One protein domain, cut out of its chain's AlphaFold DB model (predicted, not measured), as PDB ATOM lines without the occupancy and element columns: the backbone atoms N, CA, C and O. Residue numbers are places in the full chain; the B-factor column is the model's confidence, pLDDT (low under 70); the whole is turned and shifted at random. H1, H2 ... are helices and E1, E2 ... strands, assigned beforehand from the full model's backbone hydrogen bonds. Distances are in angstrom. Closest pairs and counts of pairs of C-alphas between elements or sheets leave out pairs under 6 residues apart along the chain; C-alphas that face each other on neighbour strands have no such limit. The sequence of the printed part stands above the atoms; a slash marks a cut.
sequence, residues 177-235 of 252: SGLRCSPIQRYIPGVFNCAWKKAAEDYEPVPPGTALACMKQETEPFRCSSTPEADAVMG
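AT A GLANCE: This is residues 177 to 235 of the 252 residues of an uncharacterized protein of Corallococcus sp. AB011P (UniProt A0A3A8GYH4). A small, strongly twisted sheet of four short antiparallel strands curls partway round, with one short helix, H1, over E4 on one face. The loop of residues 196 to 210 pairs briefly beside E1 at one edge of the sheet, then swings across to E3 at the other edge. The printed part has 59 residues; along it come E1, E2, E3, E4 and H1, and the sheet's order is E1, E2, E4, E3. The class is mixed, helices and strands, though under half of the residues are in named elements. The whole is compact, with a radius of gyration of the C-alphas of 10.6 A, and rounded, spanning 28 by 27 by 21 A.

IN THESE COORDINATES: Find C-alpha 180 at (-35.101, 5.253, -21.769), where E1 begins; it runs to residue 183, 10.3 A. E2, residues 191 to 195, and E3, residues 211 to 215, each measure 13.5 A. E4, residues 222 to 225, covers 10.1 A. H1, residues 228 to 234, is 9.5 A long and ends at C-alpha 234, (-51.192, 1.220, -29.920).

HOW THE PARTS SIT: Look first at the hairpin E1 and E2, where N 182 and O 193 are 2.8 A apart. Inner strands E2 and E4 bring N 194 and O 222 to 2.8 A. In the hairpin E3 and E4, N 215 and O 223 are 2.9 A apart. Edge strands E1 and E3 are apart. H1 is on the sheet at a height of 8.4 A, along the strands, at 10 degrees to E4 on the local plane; their closest C-alphas, Ser 225 and Asp 231, are 5.5 A apart. Each O i to N i+4 pair in H1 is within hydrogen-bond range.

THE WHOLE: The farthest C-alphas, Lys 198 and Glu 229, are 28.3 A apart. The printed part has no cut, and the link from E2 to E3 is long. Look for pLDDT under 70 at residues 187, 198 to 200, 216 to 220 and 228 to 235.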
ATOM      1  N   SER A 177     -32.026  10.129 -28.317       84.38
ATOM      2  CA  SER A 177     -30.909  10.282 -27.381       84.38
ATOM      3  C   SER A 177     -31.372  10.813 -26.025       84.38
ATOM      4  O   SER A 177     -31.784  11.962 -25.907       84.38
ATOM      5  N   GLY A 178     -31.279   9.972 -24.994       85.38
ATOM      6  CA  GLY A 178     -31.763  10.274 -23.644       85.38
ATOM      7  C   GLY A 178     -33.129   9.666 -23.327       85.38
ATOM      8  O   GLY A 178     -33.529   9.675 -22.166       85.38
ATOM      9  N   LEU A 179     -33.815   9.086 -24.317       88.19
ATOM     10  CA  LEU A 179     -35.015   8.296 -24.085       88.19
ATOM     11  C   LEU A 179     -34.606   6.949 -23.485       88.19
ATOM     12  O   LEU A 179     -33.726   6.256 -24.007       88.19
ATOM     13  N   ARG A 180     -35.247   6.576 -22.380       91.38
ATOM     14  CA  ARG A 180     -35.101   5.253 -21.769       91.38
ATOM     15  C   ARG A 180     -36.442   4.554 -21.803       91.38
ATOM     16  O   ARG A 180     -37.459   5.223 -21.631       91.38
ATOM     17  N   CYS A 181     -36.442   3.245 -22.007       90.38
ATOM     18  CA  CYS A 181     -37.639   2.444 -22.190       90.38
ATOM     19  C   CYS A 181     -37.567   1.148 -21.373       90.38
ATOM     20  O   CYS A 181     -36.507   0.535 -21.277       90.38
ATOM     21  N   SER A 182     -38.699   0.721 -20.821       90.31
ATOM     22  CA  SER A 182     -38.895  -0.594 -20.205       90.31
ATOM     23  C   SER A 182     -39.983  -1.349 -20.978       90.31
ATOM     24  O   SER A 182     -41.043  -0.775 -21.269       90.31
ATOM     25  N   PRO A 183     -39.740  -2.604 -21.390       86.75
ATOM     26  CA  PRO A 183     -40.678  -3.342 -22.219       86.75
ATOM     27  C   PRO A 183     -41.878  -3.837 -21.399       86.75
ATOM     28  O   PRO A 183     -41.739  -4.419 -20.325       86.75
ATOM     29  N   ILE A 184     -43.086  -3.707 -21.948       82.81
ATOM     30  CA  ILE A 184     -44.326  -4.227 -21.347       82.81
ATOM     31  C   ILE A 184     -44.518  -5.696 -21.772       82.81
ATOM     32  O   ILE A 184     -45.568  -6.098 -22.280       82.81
ATOM     33  N   GLN A 185     -43.478  -6.522 -21.595       70.81
ATOM     34  CA  GLN A 185     -43.436  -7.889 -22.148       70.81
ATOM     35  C   GLN A 185     -44.544  -8.794 -21.614       70.81
ATOM     36  O   GLN A 185     -44.927  -9.750 -22.279       70.81
ATOM     37  N   ARG A 186     -45.078  -8.492 -20.425       71.25
ATOM     38  CA  ARG A 186     -46.092  -9.330 -19.780       71.25
ATOM     39  C   ARG A 186     -47.381  -9.454 -20.600       71.25
ATOM     40  O   ARG A 186     -48.111 -10.416 -20.393       71.25
ATOM     41  N   TYR A 187     -47.655  -8.513 -21.506       61.34
ATOM     42  CA  TYR A 187     -48.930  -8.475 -22.221       61.34
ATOM     43  C   TYR A 187     -48.793  -8.322 -23.736       61.34
ATOM     44  O   TYR A 187     -49.616  -8.885 -24.451       61.34
ATOM     45  N   ILE A 188     -47.804  -7.570 -24.243       74.12
ATOM     46  CA  ILE A 188     -47.726  -7.240 -25.677       74.12
ATOM     47  C   ILE A 188     -46.253  -7.067 -26.100       74.12
ATOM     48  O   ILE A 188     -45.634  -6.058 -25.746       74.12
ATOM     49  N   PRO A 189     -45.665  -8.020 -26.849       81.19
ATOM     50  CA  PRO A 189     -44.328  -7.860 -27.420       81.19
ATOM     51  C   PRO A 189     -44.225  -6.595 -28.288       81.19
ATOM     52  O   PRO A 189     -45.148  -6.272 -29.030       81.19
ATOM     53  N   GLY A 190     -43.103  -5.877 -28.198       82.19
ATOM     54  CA  GLY A 190     -42.850  -4.670 -29.002       82.19
ATOM     55  C   GLY A 190     -43.454  -3.369 -28.458       82.19
ATOM     56  O   GLY A 190     -43.301  -2.333 -29.104       82.19
ATOM     57  N   VAL A 191     -44.098  -3.392 -27.283       83.50
ATOM     58  CA  VAL A 191     -44.599  -2.195 -26.582       83.50
ATOM     59  C   VAL A 191     -43.708  -1.853 -25.386       83.50
ATOM     60  O   VAL A 191     -43.320  -2.726 -24.608       83.50
ATOM     61  N   PHE A 192     -43.429  -0.564 -25.206       87.31
ATOM     62  CA  PHE A 192     -42.538  -0.020 -24.186       87.31
ATOM     63  C   PHE A 192     -43.205   1.126 -23.422       87.31
ATOM     64  O   PHE A 192     -43.935   1.932 -24.003       87.31
ATOM     65  N   ASN A 193     -42.906   1.239 -22.128       88.25
ATOM     66  CA  ASN A 193     -43.048   2.499 -21.400       88.25
ATOM     67  C   ASN A 193     -41.724   3.255 -21.512       88.25
ATOM     68  O   ASN A 193     -40.685   2.664 -21.242       88.25
ATOM     69  N   CYS A 194     -41.738   4.531 -21.886       89.00
ATOM     70  CA  CYS A 194     -40.529   5.329 -22.086       89.00
ATOM     71  C   CYS A 194     -40.596   6.687 -21.374       89.00
ATOM     72  O   CYS A 194     -41.675   7.238 -21.184       89.00
ATOM     73  N   ALA A 195     -39.450   7.260 -21.006       89.50
ATOM     74  CA  ALA A 195     -39.352   8.603 -20.420       89.50
ATOM     75  C   ALA A 195     -37.984   9.247 -20.715       89.50
ATOM     76  O   ALA A 195     -36.994   8.538 -20.925       89.50
ATOM     77  N   TRP A 196     -37.916  10.584 -20.718       81.56
ATOM     78  CA  TRP A 196     -36.676  11.342 -20.943       81.56
ATOM     79  C   TRP A 196     -35.837  11.526 -19.671       81.56
ATOM     80  O   TRP A 196     -34.636  11.793 -19.762       81.56
ATOM     81  N   LYS A 197     -36.433  11.421 -18.471       72.06
ATOM     82  CA  LYS A 197     -35.735  11.630 -17.188       72.06
ATOM     83  C   LYS A 197     -36.121  10.578 -16.149       72.06
ATOM     84  O   LYS A 197     -37.287  10.268 -15.980       72.06
ATOM     85  N   LYS A 198     -35.096  10.057 -15.455       61.19
ATOM     86  CA  LYS A 198     -35.130   9.177 -14.266       61.19
ATOM     87  C   LYS A 198     -36.388   8.300 -14.159       61.19
ATOM     88  O   LYS A 198     -37.162   8.407 -13.215       61.19
ATOM     89  N   ALA A 199     -36.565   7.433 -15.145       58.19
ATOM     90  CA  ALA A 199     -37.516   6.350 -15.027       58.19
ATOM     91  C   ALA A 199     -37.046   5.340 -13.964       58.19
ATOM     92  O   ALA A 199     -35.906   5.416 -13.495       58.19
ATOM     93  N   ALA A 200     -37.941   4.444 -13.552       66.94
ATOM     94  CA  ALA A 200     -37.643   3.381 -12.598       66.94
ATOM     95  C   ALA A 200     -36.394   2.563 -13.007       66.94
ATOM     96  O   ALA A 200     -35.921   2.648 -14.144       66.94
ATOM     97  N   GLU A 201     -35.824   1.812 -12.059       76.94
ATOM     98  CA  GLU A 201     -34.539   1.105 -12.220       76.94
ATOM     99  C   GLU A 201     -34.479   0.168 -13.444       76.94
ATOM    100  O   GLU A 201     -33.388  -0.148 -13.912       76.94
ATOM    101  N   ASP A 202     -35.627  -0.220 -14.003       85.12
ATOM    102  CA  ASP A 202     -35.794  -1.147 -15.125       85.12
ATOM    103  C   ASP A 202     -35.786  -0.498 -16.526       85.12
ATOM    104  O   ASP A 202     -35.956  -1.196 -17.523       85.12
ATOM    105  N   TYR A 203     -35.600   0.821 -16.645       89.69
ATOM    106  CA  TYR A 203     -35.598   1.494 -17.950       89.69
ATOM    107  C   TYR A 203     -34.195   1.566 -18.560       89.69
ATOM    108  O   TYR A 203     -33.278   2.194 -18.013       89.69
ATOM    109  N   GLU A 204     -34.052   1.044 -19.772       89.75
ATOM    110  CA  GLU A 204     -32.787   0.983 -20.505       89.75
ATOM    111  C   GLU A 204     -32.743   1.993 -21.663       89.75
ATOM    112  O   GLU A 204     -33.790   2.368 -22.197       89.75
ATOM    113  N   PRO A 205     -31.556   2.488 -22.063       88.50
ATOM    114  CA  PRO A 205     -31.420   3.297 -23.271       88.50
ATOM    115  C   PRO A 205     -31.935   2.558 -24.511       88.50
ATOM    116  O   PRO A 205     -31.685   1.366 -24.679       88.50
ATOM    117  N   VAL A 206     -32.605   3.280 -25.409       84.94
ATOM    118  CA  VAL A 206     -33.078   2.705 -26.677       84.94
ATOM    119  C   VAL A 206     -31.879   2.274 -27.539       84.94
ATOM    120  O   VAL A 206     -30.994   3.102 -27.783       84.94
ATOM    121  N   PRO A 207     -31.829   1.018 -28.028       85.56
ATOM    122  CA  PRO A 207     -30.729   0.554 -28.863       85.56
ATOM    123  C   PRO A 207     -30.559   1.400 -30.139       85.56
ATOM    124  O   PRO A 207     -31.550   1.807 -30.752       85.56
ATOM    125  N   PRO A 208     -29.317   1.661 -30.589       81.44
ATOM    126  CA  PRO A 208     -29.074   2.315 -31.872       81.44
ATOM    127  C   PRO A 208     -29.772   1.590 -33.029       81.44
ATOM    128  O   PRO A 208     -29.834   0.363 -33.058       81.44
ATOM    129  N   GLY A 209     -30.292   2.353 -33.991       78.94
ATOM    130  CA  GLY A 209     -31.032   1.807 -35.134       78.94
ATOM    131  C   GLY A 209     -32.487   1.428 -34.836       78.94
ATOM    132  O   GLY A 209     -33.216   1.093 -35.767       78.94
ATOM    133  N   THR A 210     -32.951   1.520 -33.585       81.38
ATOM    134  CA  THR A 210     -34.374   1.362 -33.262       81.38
ATOM    135  C   THR A 210     -35.160   2.614 -33.658       81.38
ATOM    136  O   THR A 210     -34.763   3.743 -33.353       81.38
ATOM    137  N   ALA A 211     -36.294   2.404 -34.325       83.31
ATOM    138  CA  ALA A 211     -37.315   3.418 -34.547       83.31
ATOM    139  C   ALA A 211     -38.473   3.172 -33.577       83.31
ATOM    140  O   ALA A 211     -38.977   2.053 -33.495       83.31
ATOM    141  N   LEU A 212     -38.874   4.209 -32.846       83.75
ATOM    142  CA  LEU A 212     -40.023   4.163 -31.950       83.75
ATOM    143  C   LEU A 212     -41.117   5.113 -32.424       83.75
ATOM    144  O   LEU A 212     -40.846   6.264 -32.778       83.75
ATOM    145  N   ALA A 213     -42.356   4.648 -32.364       84.06
ATOM    146  CA  ALA A 213     -43.535   5.487 -32.495       84.06
ATOM    147  C   ALA A 213     -44.161   5.638 -31.103       84.06
ATOM    148  O   ALA A 213     -44.486   4.650 -30.449       84.06
ATOM    149  N   CYS A 214     -44.262   6.868 -30.603       82.50
ATOM    150  CA  CYS A 214     -44.663   7.153 -29.228       82.50
ATOM    151  C   CYS A 214     -45.905   8.042 -29.176       82.50
ATOM    152  O   CYS A 214     -45.988   9.061 -29.864       82.50
ATOM    153  N   MET A 215     -46.836   7.714 -28.282       76.56
ATOM    154  CA  MET A 215     -47.928   8.619 -27.924       76.56
ATOM    155  C   MET A 215     -47.466   9.554 -26.819       76.56
ATOM    156  O   MET A 215     -47.086   9.110 -25.728       76.56
ATOM    157  N   LYS A 216     -47.521  10.858 -27.090       69.81
ATOM    158  CA  LYS A 216     -47.252  11.865 -26.073       69.81
ATOM    159  C   LYS A 216     -48.470  11.973 -25.153       69.81
ATOM    160  O   LYS A 216     -49.513  12.462 -25.568       69.81
ATOM    161  N   GLN A 217     -48.339  11.503 -23.916       65.38
ATOM    162  CA  GLN A 217     -49.296  11.805 -22.848       65.38
ATOM    163  C   GLN A 217     -48.949  13.166 -22.222       65.38
ATOM    164  O   GLN A 217     -47.810  13.626 -22.344       65.38
ATOM    165  N   GLU A 218     -49.919  13.829 -21.578       57.94
ATOM    166  CA  GLU A 218     -49.703  15.127 -20.907       57.94
ATOM    167  C   GLU A 218     -48.608  15.053 -19.825       57.94
ATOM    168  O   GLU A 218     -47.930  16.043 -19.553       57.94
ATOM    169  N   THR A 219     -48.377  13.860 -19.271       69.19
ATOM    170  CA  THR A 219     -47.333  13.554 -18.286       69.19
ATOM    171  C   THR A 219     -46.558  12.291 -18.683       69.19
ATOM    172  O   THR A 219     -47.142  11.363 -19.236       69.19
ATOM    173  N   GLU A 220     -45.253  12.225 -18.392       69.44
ATOM    174  CA  GLU A 220     -44.470  10.977 -18.488       69.44
ATOM    175  C   GLU A 220     -45.026   9.901 -17.528       69.44
ATOM    176  O   GLU A 220     -45.527  10.262 -16.458       69.44
ATOM    177  N   PRO A 221     -44.917   8.593 -17.849       80.38
ATOM    178  CA  PRO A 221     -44.210   7.993 -18.990       80.38
ATOM    179  C   PRO A 221     -45.023   7.936 -20.299       80.38
ATOM    180  O   PRO A 221     -46.246   7.826 -20.305       80.38
ATOM    181  N   PHE A 222     -44.319   7.950 -21.434       84.38
ATOM    182  CA  PHE A 222     -44.874   7.725 -22.771       84.38
ATOM    183  C   PHE A 222     -45.068   6.234 -23.039       84.38
ATOM    184  O   PHE A 222     -44.289   5.407 -22.567       84.38
ATOM    185  N   ARG A 223     -46.044   5.884 -23.879       84.75
ATOM    186  CA  ARG A 223     -46.112   4.543 -24.475       84.75
ATOM    187  C   ARG A 223     -45.573   4.582 -25.893       84.75
ATOM    188  O   ARG A 223     -46.020   5.413 -26.686       84.75
ATOM    189  N   CYS A 224     -44.645   3.681 -26.182       86.38
ATOM    190  CA  CYS A 224     -43.963   3.575 -27.461       86.38
ATOM    191  C   CYS A 224     -44.059   2.155 -28.019       86.38
ATOM    192  O   CYS A 224     -44.097   1.188 -27.260       86.38
ATOM    193  N   SER A 225     -44.042   2.031 -29.335       86.19
ATOM    194  CA  SER A 225     -43.983   0.764 -30.063       86.19
ATOM    195  C   SER A 225     -42.774   0.742 -30.992       86.19
ATOM    196  O   SER A 225     -42.312   1.791 -31.445       86.19
ATOM    197  N   SER A 226     -42.234  -0.454 -31.238       83.12
ATOM    198  CA  SER A 226     -41.067  -0.661 -32.113       83.12
ATOM    199  C   SER A 226     -41.357  -1.499 -33.358       83.12
ATOM    200  O   SER A 226     -40.428  -1.787 -34.113       83.12
ATOM    201  N   THR A 227     -42.595  -1.965 -33.549       78.31
ATOM    202  CA  THR A 227     -42.991  -2.772 -34.713       78.31
ATOM    203  C   THR A 227     -44.369  -2.351 -35.224       78.31
ATOM    204  O   THR A 227     -45.192  -1.941 -34.404       78.31
ATOM    205  N   PRO A 228     -44.665  -2.530 -36.527       69.31
ATOM    206  CA  PRO A 228     -45.984  -2.249 -37.102       69.31
ATOM    207  C   PRO A 228     -47.145  -2.953 -36.393       69.31
ATOM    208  O   PRO A 228     -48.236  -2.399 -36.267       69.31
ATOM    209  N   GLU A 229     -46.929  -4.174 -35.907       67.62
ATOM    210  CA  GLU A 229     -47.929  -4.923 -35.143       67.62
ATOM    211  C   GLU A 229     -48.197  -4.246 -33.795       67.62
ATOM    212  O   GLU A 229     -49.352  -4.060 -33.413       67.62
ATOM    213  N   ALA A 230     -47.140  -3.820 -33.098       65.31
ATOM    214  CA  ALA A 230     -47.257  -3.071 -31.853       65.31
ATOM    215  C   ALA A 230     -47.838  -1.664 -32.080       65.31
ATOM    216  O   ALA A 230     -48.606  -1.186 -31.246       65.31
ATOM    217  N   ASP A 231     -47.547  -1.030 -33.217       66.00
ATOM    218  CA  ASP A 231     -48.154   0.238 -33.629       66.00
ATOM    219  C   ASP A 231     -49.663   0.072 -33.800       66.00
ATOM    220  O   ASP A 231     -50.432   0.826 -33.211       66.00
ATOM    221  N   ALA A 232     -50.100  -0.978 -34.506       61.72
ATOM    222  CA  ALA A 232     -51.516  -1.301 -34.667       61.72
ATOM    223  C   ALA A 232     -52.201  -1.587 -33.322       61.72
ATOM    224  O   ALA A 232     -53.358  -1.219 -33.124       61.72
ATOM    225  N   VAL A 233     -51.500  -2.206 -32.374       62.88
ATOM    226  CA  VAL A 233     -52.005  -2.385 -31.005       62.88
ATOM    227  C   VAL A 233     -52.076  -1.055 -30.245       62.88
ATOM    228  O   VAL A 233     -52.979  -0.850 -29.437       62.88
ATOM    229  N   MET A 234     -51.160  -0.121 -30.506       63.09
ATOM    230  CA  MET A 234     -51.192   1.220 -29.920       63.09
ATOM    231  C   MET A 234     -52.093   2.214 -30.667       63.09
ATOM    232  O   MET A 234     -52.272   3.326 -30.172       63.09
ATOM    233  N   GLY A 235     -52.661   1.823 -31.811       55.22
ATOM    234  CA  GLY A 235     -53.426   2.694 -32.706       55.22
ATOM    235  C   GLY A 235     -52.557   3.609 -33.573       55.22
ATOM    236  O   GLY A 235     -53.089   4.411 -34.328       55.22
TER     237      GLY A 235